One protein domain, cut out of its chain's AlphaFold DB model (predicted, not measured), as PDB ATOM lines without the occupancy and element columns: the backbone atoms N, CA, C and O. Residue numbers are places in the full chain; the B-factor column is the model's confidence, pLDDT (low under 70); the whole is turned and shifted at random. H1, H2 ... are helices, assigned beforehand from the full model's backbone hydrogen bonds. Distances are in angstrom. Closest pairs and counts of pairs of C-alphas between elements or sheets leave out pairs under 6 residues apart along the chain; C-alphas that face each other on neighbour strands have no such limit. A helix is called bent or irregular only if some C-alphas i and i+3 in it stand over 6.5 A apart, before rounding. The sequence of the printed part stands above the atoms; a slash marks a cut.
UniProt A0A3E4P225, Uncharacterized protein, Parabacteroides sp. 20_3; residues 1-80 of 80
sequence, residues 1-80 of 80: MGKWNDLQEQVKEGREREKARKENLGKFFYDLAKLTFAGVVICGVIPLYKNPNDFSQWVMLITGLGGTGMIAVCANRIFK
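This is residues 1 to 80 of the 80 residues of an uncharacterized protein of Parabacteroides sp. 20_3 (UniProt A0A3E4P225). The model is a long, narrow helical hairpin with unequal arms: one very long helix, H1, and a shorter one, H2, that folds back beside it after a tight turn. The two helices touch near the turn, and residues 1 to 21, of which 2 to 21 belong to H1, stick out as a free arm. The printed part has 80 residues, with two named helices, H1 then H2, and no named strand; the class is all helix. The whole is extended, a rod spanning 74 by 20 by 8 A, with a radius of gyration of the C-alphas of 21.2 A.

H1, residues 2 to 50, has a kink of 26 degrees near residue 40. It is irregular, but only just: C-alphas 43 and 46 are 6.6 A apart. H2, residues 55 to 79, runs the opposite way at a shallow tilt of 2 degrees, and the two form a helical hairpin. They touch, with residues 44 to 48 of H1 and 57 to 61 of H2 alone; their closest C-alphas, those of Leu 48 and Gln 57, are 6.4 A apart. Their centres are 18.5 A apart. Residues 30 to 35 of H1 and 69 to 74 of H2 stand free. In H2 every O i to N i+4 pair is within hydrogen-bond range; in H1, 43 of 45 are.

H1 begins at C-alpha 2 (-20.675, -76.627, -54.566) and ends at C-alpha 50 (9.088, -16.571, -30.885), 71.1 A away. H2 measures 36.2 A from C-alpha 55 (17.327, -20.490, -39.808) to C-alpha 79 (-1.361, -49.482, -50.909).

The C-alphas of Met 1 and Asn 53, the two farthest apart, are separated by 74.3 A. The printed part has no cut, and the link from H1 to H2 is tight, with 4 residues. The mean pLDDT of the printed part is 80.8; residue 1 and residues 78 to 80 are under 70.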
ATOM      1  N   MET A   1     -22.550 -77.815 -58.333       59.59
ATOM      2  CA  MET A   1     -22.967 -76.532 -57.725       59.59
ATOM      3  C   MET A   1     -22.084 -76.099 -56.546       59.59
ATOM      4  O   MET A   1     -21.856 -74.909 -56.442       59.59
ATOM      5  N   GLY A   2     -21.509 -77.003 -55.733       71.06
ATOM      6  CA  GLY A   2     -20.675 -76.627 -54.566       71.06
ATOM      7  C   GLY A   2     -19.432 -75.774 -54.871       71.06
ATOM      8  O   GLY A   2     -19.294 -74.691 -54.325       71.06
ATOM      9  N   LYS A   3     -18.609 -76.171 -55.852       74.56
ATOM     10  CA  LYS A   3     -17.329 -75.497 -56.159       74.56
ATOM     11  C   LYS A   3     -17.448 -74.003 -56.519       74.56
ATOM     12  O   LYS A   3     -16.506 -73.249 -56.314       74.56
ATOM     13  N   TRP A   4     -18.588 -73.580 -57.074       75.69
ATOM     14  CA  TRP A   4     -18.851 -72.171 -57.399       75.69
ATOM     15  C   TRP A   4     -19.244 -71.352 -56.165       75.69
ATOM     16  O   TRP A   4     -18.817 -70.205 -56.051       75.69
ATOM     17  N   ASN A   5     -19.985 -71.950 -55.228       80.69
ATOM     18  CA  ASN A   5     -20.309 -71.317 -53.950       80.69
ATOM     19  C   ASN A   5     -19.052 -71.158 -53.085       80.69
ATOM     20  O   ASN A   5     -18.814 -70.064 -52.581       80.69
ATOM     21  N   ASP A   6     -18.204 -72.189 -53.014       82.62
ATOM     22  CA  ASP A   6     -16.947 -72.143 -52.252       82.62
ATOM     23  C   ASP A   6     -16.008 -71.035 -52.770       82.62
ATOM     24  O   ASP A   6     -15.359 -70.326 -52.002       82.62
ATOM     25  N   LEU A   7     -15.966 -70.835 -54.093       81.56
ATOM     26  CA  LEU A   7     -15.197 -69.757 -54.723       81.56
ATOM     27  C   LEU A   7     -15.773 -68.368 -54.412       81.56
ATOM     28  O   LEU A   7     -15.010 -67.439 -54.149       81.56
ATOM     29  N   GLN A   8     -17.099 -68.201 -54.431       80.44
ATOM     30  CA  GLN A   8     -17.722 -66.926 -54.057       80.44
ATOM     31  C   GLN A   8     -17.477 -66.583 -52.588       80.44
ATOM     32  O   GLN A   8     -17.243 -65.417 -52.269       80.44
ATOM     33  N   GLU A   9     -17.499 -67.584 -51.714       84.00
ATOM     34  CA  GLU A   9     -17.261 -67.421 -50.284       84.00
ATOM     35  C   GLU A   9     -15.807 -67.016 -50.005       84.00
ATOM     36  O   GLU A   9     -15.578 -65.998 -49.353       84.00
ATOM     37  N   GLN A  10     -14.826 -67.674 -50.636       81.69
ATOM     38  CA  GLN A  10     -13.411 -67.285 -50.540       81.69
ATOM     39  C   GLN A  10     -13.134 -65.868 -51.070       81.69
ATOM     40  O   GLN A  10     -12.367 -65.109 -50.474       81.69
ATOM     41  N   VAL A  11     -13.771 -65.470 -52.178       83.38
ATOM     42  CA  VAL A  11     -13.646 -64.103 -52.720       83.38
ATOM     43  C   VAL A  11     -14.262 -63.073 -51.769       83.38
ATOM     44  O   VAL A  11     -13.728 -61.970 -51.612       83.38
ATOM     45  N   LYS A  12     -15.379 -63.417 -51.121       85.69
ATOM     46  CA  LYS A  12     -16.065 -62.544 -50.165       85.69
ATOM     47  C   LYS A  12     -15.247 -62.371 -48.886       85.69
ATOM     48  O   LYS A  12     -15.004 -61.231 -48.493       85.69
ATOM     49  N   GLU A  13     -14.724 -63.459 -48.320       84.56
ATOM     50  CA  GLU A  13     -13.803 -63.421 -47.178       84.56
ATOM     51  C   GLU A  13     -12.529 -62.627 -47.497       84.56
ATOM     52  O   GLU A  13     -12.084 -61.806 -46.692       84.56
ATOM     53  N   GLY A  14     -11.951 -62.816 -48.689       81.25
ATOM     54  CA  GLY A  14     -10.787 -62.053 -49.140       81.25
ATOM     55  C   GLY A  14     -11.062 -60.548 -49.177       81.25
ATOM     56  O   GLY A  14     -10.265 -59.754 -48.674       81.25
ATOM     57  N   ARG A  15     -12.229 -60.151 -49.697       81.88
ATOM     58  CA  ARG A  15     -12.658 -58.747 -49.760       81.88
ATOM     59  C   ARG A  15     -12.912 -58.154 -48.371       81.88
ATOM     60  O   ARG A  15     -12.572 -56.996 -48.138       81.88
ATOM     61  N   GLU A  16     -13.503 -58.914 -47.453       85.19
ATOM     62  CA  GLU A  16     -13.748 -58.467 -46.076       85.19
ATOM     63  C   GLU A  16     -12.447 -58.301 -45.287       85.19
ATOM     64  O   GLU A  16     -12.250 -57.270 -44.644       85.19
ATOM     65  N   ARG A  17     -11.501 -59.238 -45.425       81.31
ATOM     66  CA  ARG A  17     -10.152 -59.107 -44.848       81.31
ATOM     67  C   ARG A  17      -9.420 -57.882 -45.383       81.31
ATOM     68  O   ARG A  17      -8.755 -57.175 -44.628       81.31
ATOM     69  N   GLU A  18      -9.541 -57.603 -46.679       80.94
ATOM     70  CA  GLU A  18      -8.911 -56.430 -47.283       80.94
ATOM     71  C   GLU A  18      -9.537 -55.114 -46.790       80.94
ATOM     72  O   GLU A  18      -8.811 -54.154 -46.526       80.94
ATOM     73  N   LYS A  19     -10.865 -55.076 -46.609       82.94
ATOM     74  CA  LYS A  19     -11.568 -53.935 -46.001       82.94
ATOM     75  C   LYS A  19     -11.117 -53.700 -44.564       82.94
ATOM     76  O   LYS A  19     -10.673 -52.596 -44.258       82.94
ATOM     77  N   ALA A  20     -11.127 -54.742 -43.733       83.56
ATOM     78  CA  ALA A  20     -10.680 -54.653 -42.346       83.56
ATOM     79  C   ALA A  20      -9.223 -54.168 -42.252       83.56
ATOM     80  O   ALA A  20      -8.892 -53.323 -41.420       83.56
ATOM     81  N   ARG A  21      -8.347 -54.631 -43.160       80.19
ATOM     82  CA  ARG A  21      -6.959 -54.155 -43.249       80.19
ATOM     83  C   ARG A  21      -6.889 -52.663 -43.577       80.19
ATOM     84  O   ARG A  21      -6.129 -51.947 -42.933       80.19
ATOM     85  N   LYS A  22      -7.672 -52.186 -44.551       82.50
ATOM     86  CA  LYS A  22      -7.720 -50.763 -44.930       82.50
ATOM     87  C   LYS A  22      -8.246 -49.886 -43.795       82.50
ATOM     88  O   LYS A  22      -7.673 -48.832 -43.550       82.50
ATOM     89  N   GLU A  23      -9.273 -50.329 -43.076       85.06
ATOM     90  CA  GLU A  23      -9.824 -49.593 -41.931       85.06
ATOM     91  C   GLU A  23      -8.836 -49.498 -40.765       85.06
ATOM     92  O   GLU A  23      -8.615 -48.405 -40.239       85.06
ATOM     93  N   ASN A  24      -8.187 -50.607 -40.393       85.38
ATOM     94  CA  ASN A  24      -7.167 -50.593 -39.340       85.38
ATOM     95  C   ASN A  24      -5.985 -49.697 -39.708       85.38
ATOM     96  O   ASN A  24      -5.496 -48.930 -38.880       85.38
ATOM     97  N   LEU A  25      -5.542 -49.773 -40.961       82.94
ATOM     98  CA  LEU A  25      -4.424 -48.976 -41.435       82.94
ATOM     99  C   LEU A  25      -4.805 -47.488 -41.528       82.94
ATOM    100  O   LEU A  25      -4.017 -46.631 -41.143       82.94
ATOM    101  N   GLY A  26      -6.041 -47.175 -41.928       82.50
ATOM    102  CA  GLY A  26      -6.593 -45.821 -41.892       82.50
ATOM    103  C   GLY A  26      -6.637 -45.232 -40.480       82.50
ATOM    104  O   GLY A  26      -6.207 -44.097 -40.284       82.50
ATOM    105  N   LYS A  27      -7.074 -46.011 -39.479       86.56
ATOM    106  CA  LYS A  27      -7.009 -45.603 -38.063       86.56
ATOM    107  C   LYS A  27      -5.577 -45.344 -37.603       86.56
ATOM    108  O   LYS A  27      -5.317 -44.293 -37.030       86.56
ATOM    109  N   PHE A  28      -4.647 -46.245 -37.918       87.69
ATOM    110  CA  PHE A  28      -3.234 -46.068 -37.585       87.69
ATOM    111  C   PHE A  28      -2.657 -44.774 -38.178       87.69
ATOM    112  O   PHE A  28      -2.030 -43.996 -37.464       87.69
ATOM    113  N   PHE A  29      -2.905 -44.503 -39.465       84.62
ATOM    114  CA  PHE A  29      -2.451 -43.264 -40.100       84.62
ATOM    115  C   PHE A  29      -3.106 -42.022 -39.499       84.62
ATOM    116  O   PHE A  29      -2.447 -40.996 -39.379       84.62
ATOM    117  N   TYR A  30      -4.374 -42.104 -39.102       84.88
ATOM    118  CA  TYR A  30      -5.068 -41.001 -38.448       84.88
ATOM    119  C   TYR A  30      -4.493 -40.687 -37.058       84.88
ATOM    120  O   TYR A  30      -4.252 -39.521 -36.744       84.88
ATOM    121  N   ASP A  31      -4.207 -41.709 -36.250       90.81
ATOM    122  CA  ASP A  31      -3.556 -41.531 -34.949       90.81
ATOM    123  C   ASP A  31      -2.119 -41.015 -35.106       90.81
ATOM    124  O   ASP A  31      -1.703 -40.093 -34.400       90.81
ATOM    125  N   LEU A  32      -1.382 -41.523 -36.099       86.69
ATOM    126  CA  LEU A  32      -0.059 -41.010 -36.451       86.69
ATOM    127  C   LEU A  32      -0.126 -39.546 -36.912       86.69
ATOM    128  O   LEU A  32       0.709 -38.739 -36.507       86.69
ATOM    129  N   ALA A  33      -1.122 -39.173 -37.719       83.00
ATOM    130  CA  ALA A  33      -1.330 -37.798 -38.168       83.00
ATOM    131  C   ALA A  33      -1.623 -36.861 -36.988       83.00
ATOM    132  O   ALA A  33      -1.043 -35.782 -36.905       83.00
ATOM    133  N   LYS A  34      -2.455 -37.283 -36.026       87.88
ATOM    134  CA  LYS A  34      -2.691 -36.522 -34.788       87.88
ATOM    135  C   LYS A  34      -1.412 -36.320 -33.982       87.88
ATOM    136  O   LYS A  34      -1.136 -35.205 -33.544       87.88
ATOM    137  N   LEU A  35      -0.639 -37.388 -33.791       90.88
ATOM    138  CA  LEU A  35       0.590 -37.352 -33.003       90.88
ATOM    139  C   LEU A  35       1.659 -36.473 -33.661       90.88
ATOM    140  O   LEU A  35       2.261 -35.622 -33.006       90.88
ATOM    141  N   THR A  36       1.860 -36.636 -34.967       86.25
ATOM    142  CA  THR A  36       2.806 -35.820 -35.742       86.25
ATOM    143  C   THR A  36       2.380 -34.357 -35.788       86.25
ATOM    144  O   THR A  36       3.221 -33.488 -35.577       86.25
ATOM    145  N   PHE A  37       1.087 -34.061 -35.960       85.94
ATOM    146  CA  PHE A  37       0.570 -32.695 -35.892       85.94
ATOM    147  C   PHE A  37       0.856 -32.042 -34.534       85.94
ATOM    148  O   PHE A  37       1.407 -30.944 -34.489       85.94
ATOM    149  N   ALA A  38       0.562 -32.732 -33.426       90.44
ATOM    150  CA  ALA A  38       0.860 -32.226 -32.086       90.44
ATOM    151  C   ALA A  38       2.363 -31.950 -31.896       90.44
ATOM    152  O   ALA A  38       2.739 -30.886 -31.405       90.44
ATOM    153  N   GLY A  39       3.225 -32.868 -32.348       87.19
ATOM    154  CA  GLY A  39       4.678 -32.698 -32.296       87.19
ATOM    155  C   GLY A  39       5.176 -31.502 -33.111       87.19
ATOM    156  O   GLY A  39       5.987 -30.721 -32.619       87.19
ATOM    157  N   VAL A  40       4.661 -31.303 -34.329       83.94
ATOM    158  CA  VAL A  40       5.032 -30.166 -35.191       83.94
ATOM    159  C   VAL A  40       4.586 -28.835 -34.588       83.94
ATOM    160  O   VAL A  40       5.335 -27.859 -34.629       83.94
ATOM    161  N   VAL A  41       3.393 -28.776 -33.996       84.00
ATOM    162  CA  VAL A  41       2.903 -27.552 -33.350       84.00
ATOM    163  C   VAL A  41       3.793 -27.175 -32.165       84.00
ATOM    164  O   VAL A  41       4.226 -26.025 -32.071       84.00
ATOM    165  N   ILE A  42       4.120 -28.137 -31.296       86.50
ATOM    166  CA  ILE A  42       4.936 -27.891 -30.100       86.50
ATOM    167  C   ILE A  42       6.385 -27.548 -30.474       86.50
ATOM    168  O   ILE A  42       6.924 -26.557 -29.983       86.50
ATOM    169  N   CYS A  43       7.010 -28.349 -31.338       81.38
ATOM    170  CA  CYS A  43       8.438 -28.236 -31.640       81.38
ATOM    171  C   CYS A  43       8.773 -27.264 -32.774       81.38
ATOM    172  O   CYS A  43       9.924 -26.866 -32.880       81.38
ATOM    173  N   GLY A  44       7.817 -26.917 -33.636       78.25
ATOM    174  CA  GLY A  44       8.044 -26.044 -34.791       78.25
ATOM    175  C   GLY A  44       7.325 -24.708 -34.658       78.25
ATOM    176  O   GLY A  44       7.959 -23.659 -34.605       78.25
ATOM    177  N   VAL A  45       5.991 -24.732 -34.580       77.75
ATOM    178  CA  VAL A  45       5.171 -23.508 -34.673       77.75
ATOM    179  C   VAL A  45       5.434 -22.549 -33.508       77.75
ATOM    180  O   VAL A  45       5.639 -21.360 -33.733       77.75
ATOM    181  N   ILE A  46       5.470 -23.050 -32.269       79.50
ATOM    182  CA  ILE A  46       5.717 -22.222 -31.075       79.50
ATOM    183  C   ILE A  46       7.101 -21.538 -31.110       79.50
ATOM    184  O   ILE A  46       7.156 -20.319 -30.919       79.50
ATOM    185  N   PRO A  47       8.223 -22.252 -31.336       78.75
ATOM    186  CA  PRO A  47       9.539 -21.614 -31.409       78.75
ATOM    187  C   PRO A  47       9.715 -20.698 -32.629       78.75
ATOM    188  O   PRO A  47      10.306 -19.628 -32.476       78.75
ATOM    189  N   LEU A  48       9.130 -21.024 -33.790       78.00
ATOM    190  CA  LEU A  48       9.116 -20.123 -34.954       78.00
ATOM    191  C   LEU A  48       8.388 -18.811 -34.672       78.00
ATOM    192  O   LEU A  48       8.843 -17.754 -35.097       78.00
ATOM    193  N   TYR A  49       7.279 -18.862 -33.929       78.12
ATOM    194  CA  TYR A  49       6.539 -17.656 -33.563       78.12
ATOM    195  C   TYR A  49       7.344 -16.747 -32.625       78.12
ATOM    196  O   TYR A  49       7.198 -15.528 -32.661       78.12
ATOM    197  N   LYS A  50       8.210 -17.330 -31.785       82.56
ATOM    198  CA  LYS A  50       9.088 -16.571 -30.885       82.56
ATOM    199  C   LYS A  50      10.294 -15.966 -31.603       82.56
ATOM    200  O   LYS A  50      10.671 -14.853 -31.263       82.56
ATOM    201  N   ASN A  51      10.887 -16.676 -32.564       81.75
ATOM    202  CA  ASN A  51      12.060 -16.220 -33.316       81.75
ATOM    203  C   ASN A  51      11.952 -16.605 -34.803       81.75
ATOM    204  O   ASN A  51      12.536 -17.601 -35.234       81.75
ATOM    205  N   PRO A  52      11.248 -15.804 -35.622       76.38
ATOM    206  CA  PRO A  52      10.971 -16.151 -37.017       76.38
ATOM    207  C   PRO A  52      12.201 -16.105 -37.937       76.38
ATOM    208  O   PRO A  52      12.180 -16.707 -39.006       76.38
ATOM    209  N   ASN A  53      13.280 -15.427 -37.529       81.38
ATOM    210  CA  ASN A  53      14.544 -15.373 -38.276       81.38
ATOM    211  C   ASN A  53      15.513 -16.519 -37.935       81.38
ATOM    212  O   ASN A  53      16.637 -16.533 -38.438       81.38
ATOM    213  N   ASP A  54      15.118 -17.476 -37.090       81.56
ATOM    214  CA  ASP A  54      15.978 -18.611 -36.760       81.56
ATOM    215  C   ASP A  54      16.005 -19.631 -37.907       81.56
ATOM    216  O   ASP A  54      15.093 -20.440 -38.097       81.56
ATOM    217  N   PHE A  55      17.089 -19.593 -38.680       79.62
ATOM    218  CA  PHE A  55      17.327 -20.490 -39.808       79.62
ATOM    219  C   PHE A  55      17.270 -21.976 -39.413       79.62
ATOM    220  O   PHE A  55      16.811 -22.801 -40.202       79.62
ATOM    221  N   SER A  56      17.664 -22.329 -38.184       80.44
ATOM    222  CA  SER A  56      17.635 -23.715 -37.697       80.44
ATOM    223  C   SER A  56      16.206 -24.272 -37.647       80.44
ATOM    224  O   SER A  56      15.948 -25.406 -38.056       80.44
ATOM    225  N   GLN A  57      15.245 -23.441 -37.231       78.44
ATOM    226  CA  GLN A  57      13.830 -23.818 -37.162       78.44
ATOM    227  C   GLN A  57      13.221 -24.017 -38.558       78.44
ATOM    228  O   GLN A  57      12.446 -24.951 -38.778       78.44
ATOM    229  N   TRP A  58      13.623 -23.195 -39.530       80.31
ATOM    230  CA  TRP A  58      13.226 -23.357 -40.931       80.31
ATOM    231  C   TRP A  58      13.785 -24.638 -41.556       80.31
ATOM    232  O   TRP A  58      13.057 -25.356 -42.244       80.31
ATOM    233  N   VAL A  59      15.048 -24.975 -41.275       82.75
ATOM    234  CA  VAL A  59      15.666 -26.231 -41.733       82.75
ATOM    235  C   VAL A  59      14.947 -27.447 -41.140       82.75
ATOM    236  O   VAL A  59      14.672 -28.410 -41.862       82.75
ATOM    237  N   MET A  60      14.578 -27.397 -39.856       81.88
ATOM    238  CA  MET A  60      13.804 -28.459 -39.206       81.88
ATOM    239  C   MET A  60      12.420 -28.640 -39.854       81.88
ATOM    240  O   MET A  60      12.012 -29.774 -40.107       81.88
ATOM    241  N   LEU A  61      11.731 -27.544 -40.196       81.19
ATOM    242  CA  LEU A  61      10.445 -27.587 -40.905       81.19
ATOM    243  C   LEU A  61      10.558 -28.234 -42.291       81.19
ATOM    244  O   LEU A  61       9.771 -29.123 -42.621       81.19
ATOM    245  N   ILE A  62      11.538 -27.812 -43.096       83.81
ATOM    246  CA  ILE A  62      11.748 -28.342 -44.453       83.81
ATOM    247  C   ILE A  62      12.114 -29.828 -44.400       83.81
ATOM    248  O   ILE A  62      11.581 -30.625 -45.172       83.81
ATOM    249  N   THR A  63      12.974 -30.221 -43.458       83.50
ATOM    250  CA  THR A  63      13.359 -31.627 -43.264       83.50
ATOM    251  C   THR A  63      12.159 -32.473 -42.835       83.50
ATOM    252  O   THR A  63      11.968 -33.575 -43.351       83.50
ATOM    253  N   GLY A  64      11.303 -31.942 -41.955       81.88
ATOM    254  CA  GLY A  64      10.044 -32.576 -41.565       81.88
ATOM    255  C   GLY A  64       9.107 -32.789 -42.755       81.88
ATOM    256  O   GLY A  64       8.667 -33.911 -42.992       81.88
ATOM    257  N   LEU A  65       8.869 -31.746 -43.558       83.56
ATOM    258  CA  LEU A  65       8.030 -31.822 -44.761       83.56
ATOM    259  C   LEU A  65       8.579 -32.816 -45.797       83.56
ATOM    260  O   LEU A  65       7.821 -33.620 -46.343       83.56
ATOM    261  N   GLY A  66       9.895 -32.807 -46.035       85.12
ATOM    262  CA  GLY A  66      10.558 -33.762 -46.926       85.12
ATOM    263  C   GLY A  66      10.428 -35.209 -46.439       85.12
ATOM    264  O   GLY A  66      10.097 -36.101 -47.223       85.12
ATOM    265  N   GLY A  67      10.610 -35.439 -45.135       82.69
ATOM    266  CA  GLY A  67      10.426 -36.748 -44.503       82.69
ATOM    267  C   GLY A  67       8.990 -37.262 -44.616       82.69
ATOM    268  O   GLY A  67       8.772 -38.405 -45.022       82.69
ATOM    269  N   THR A  68       7.997 -36.410 -44.345       83.12
ATOM    270  CA  THR A  68       6.580 -36.755 -44.530       83.12
ATOM    271  C   THR A  68       6.271 -37.092 -45.989       83.12
ATOM    272  O   THR A  68       5.565 -38.066 -46.249       83.12
ATOM    273  N   GLY A  69       6.844 -36.355 -46.945       80.69
ATOM    274  CA  GLY A  69       6.727 -36.653 -48.374       80.69
ATOM    275  C   GLY A  69       7.264 -38.041 -48.740       80.69
ATOM    276  O   GLY A  69       6.581 -38.801 -49.424       80.69
ATOM    277  N   MET A  70       8.441 -38.420 -48.232       80.19
ATOM    278  CA  MET A  70       9.008 -39.760 -48.452       80.19
ATOM    279  C   MET A  70       8.124 -40.867 -47.866       80.19
ATOM    280  O   MET A  70       7.874 -41.873 -48.531       80.19
ATOM    281  N   ILE A  71       7.595 -40.670 -46.655       80.56
ATOM    282  CA  ILE A  71       6.676 -41.627 -46.022       80.56
ATOM    283  C   ILE A  71       5.378 -41.747 -46.830       80.56
ATOM    284  O   ILE A  71       4.901 -42.861 -47.041       80.56
ATOM    285  N   ALA A  72       4.836 -40.637 -47.339       77.62
ATOM    286  CA  ALA A  72       3.641 -40.641 -48.179       77.62
ATOM    287  C   ALA A  72       3.863 -41.400 -49.500       77.62
ATOM    288  O   ALA A  72       3.009 -42.188 -49.909       77.62
ATOM    289  N   VAL A  73       5.025 -41.231 -50.139       78.88
ATOM    290  CA  VAL A  73       5.399 -41.987 -51.348       78.88
ATOM    291  C   VAL A  73       5.541 -43.481 -51.045       78.88
ATOM    292  O   VAL A  73       5.018 -44.309 -51.793       78.88
ATOM    293  N   CYS A  74       6.187 -43.841 -49.933       76.31
ATOM    294  CA  CYS A  74       6.299 -45.232 -49.492       76.31
ATOM    295  C   CYS A  74       4.926 -45.852 -49.192       76.31
ATOM    296  O   CYS A  74       4.643 -46.953 -49.658       76.31
ATOM    297  N   ALA A  75       4.046 -45.136 -48.487       72.38
ATOM    298  CA  ALA A  75       2.688 -45.589 -48.203       72.38
ATOM    299  C   ALA A  75       1.885 -45.796 -49.497       72.38
ATOM    300  O   ALA A  75       1.266 -46.844 -49.674       72.38
ATOM    301  N   ASN A  76       1.965 -44.858 -50.445       75.00
ATOM    302  CA  ASN A  76       1.297 -44.980 -51.741       75.00
ATOM    303  C   ASN A  76       1.792 -46.196 -52.548       75.00
ATOM    304  O   ASN A  76       1.025 -46.798 -53.289       75.00
ATOM    305  N   ARG A  77       3.058 -46.598 -52.382       70.94
ATOM    306  CA  ARG A  77       3.618 -47.805 -53.008       70.94
ATOM    307  C   ARG A  77       3.187 -49.108 -52.326       70.94
ATOM    308  O   ARG A  77       3.206 -50.143 -52.973       70.94
ATOM    309  N   ILE A  78       2.835 -49.065 -51.041       66.69
ATOM    310  CA  ILE A  78       2.364 -50.228 -50.265       66.69
ATOM    311  C   ILE A  78       0.859 -50.467 -50.470       66.69
ATOM    312  O   ILE A  78       0.391 -51.601 -50.391       66.69
ATOM    313  N   PHE A  79       0.088 -49.402 -50.696       61.31
ATOM    314  CA  PHE A  79      -1.361 -49.482 -50.909       61.31
ATOM    315  C   PHE A  79      -1.785 -49.726 -52.360       61.31
ATOM    316  O   PHE A  79      -2.941 -50.098 -52.576       61.31
ATOM    317  N   LYS A  80      -0.895 -49.474 -53.322       50.16
ATOM    318  CA  LYS A  80      -1.110 -49.728 -54.749       50.16
ATOM    319  C   LYS A  80      -0.694 -51.148 -55.107       50.16
ATOM    320  O   LYS A  80      -1.429 -51.762 -55.907       50.16
TER     321      LYS A  80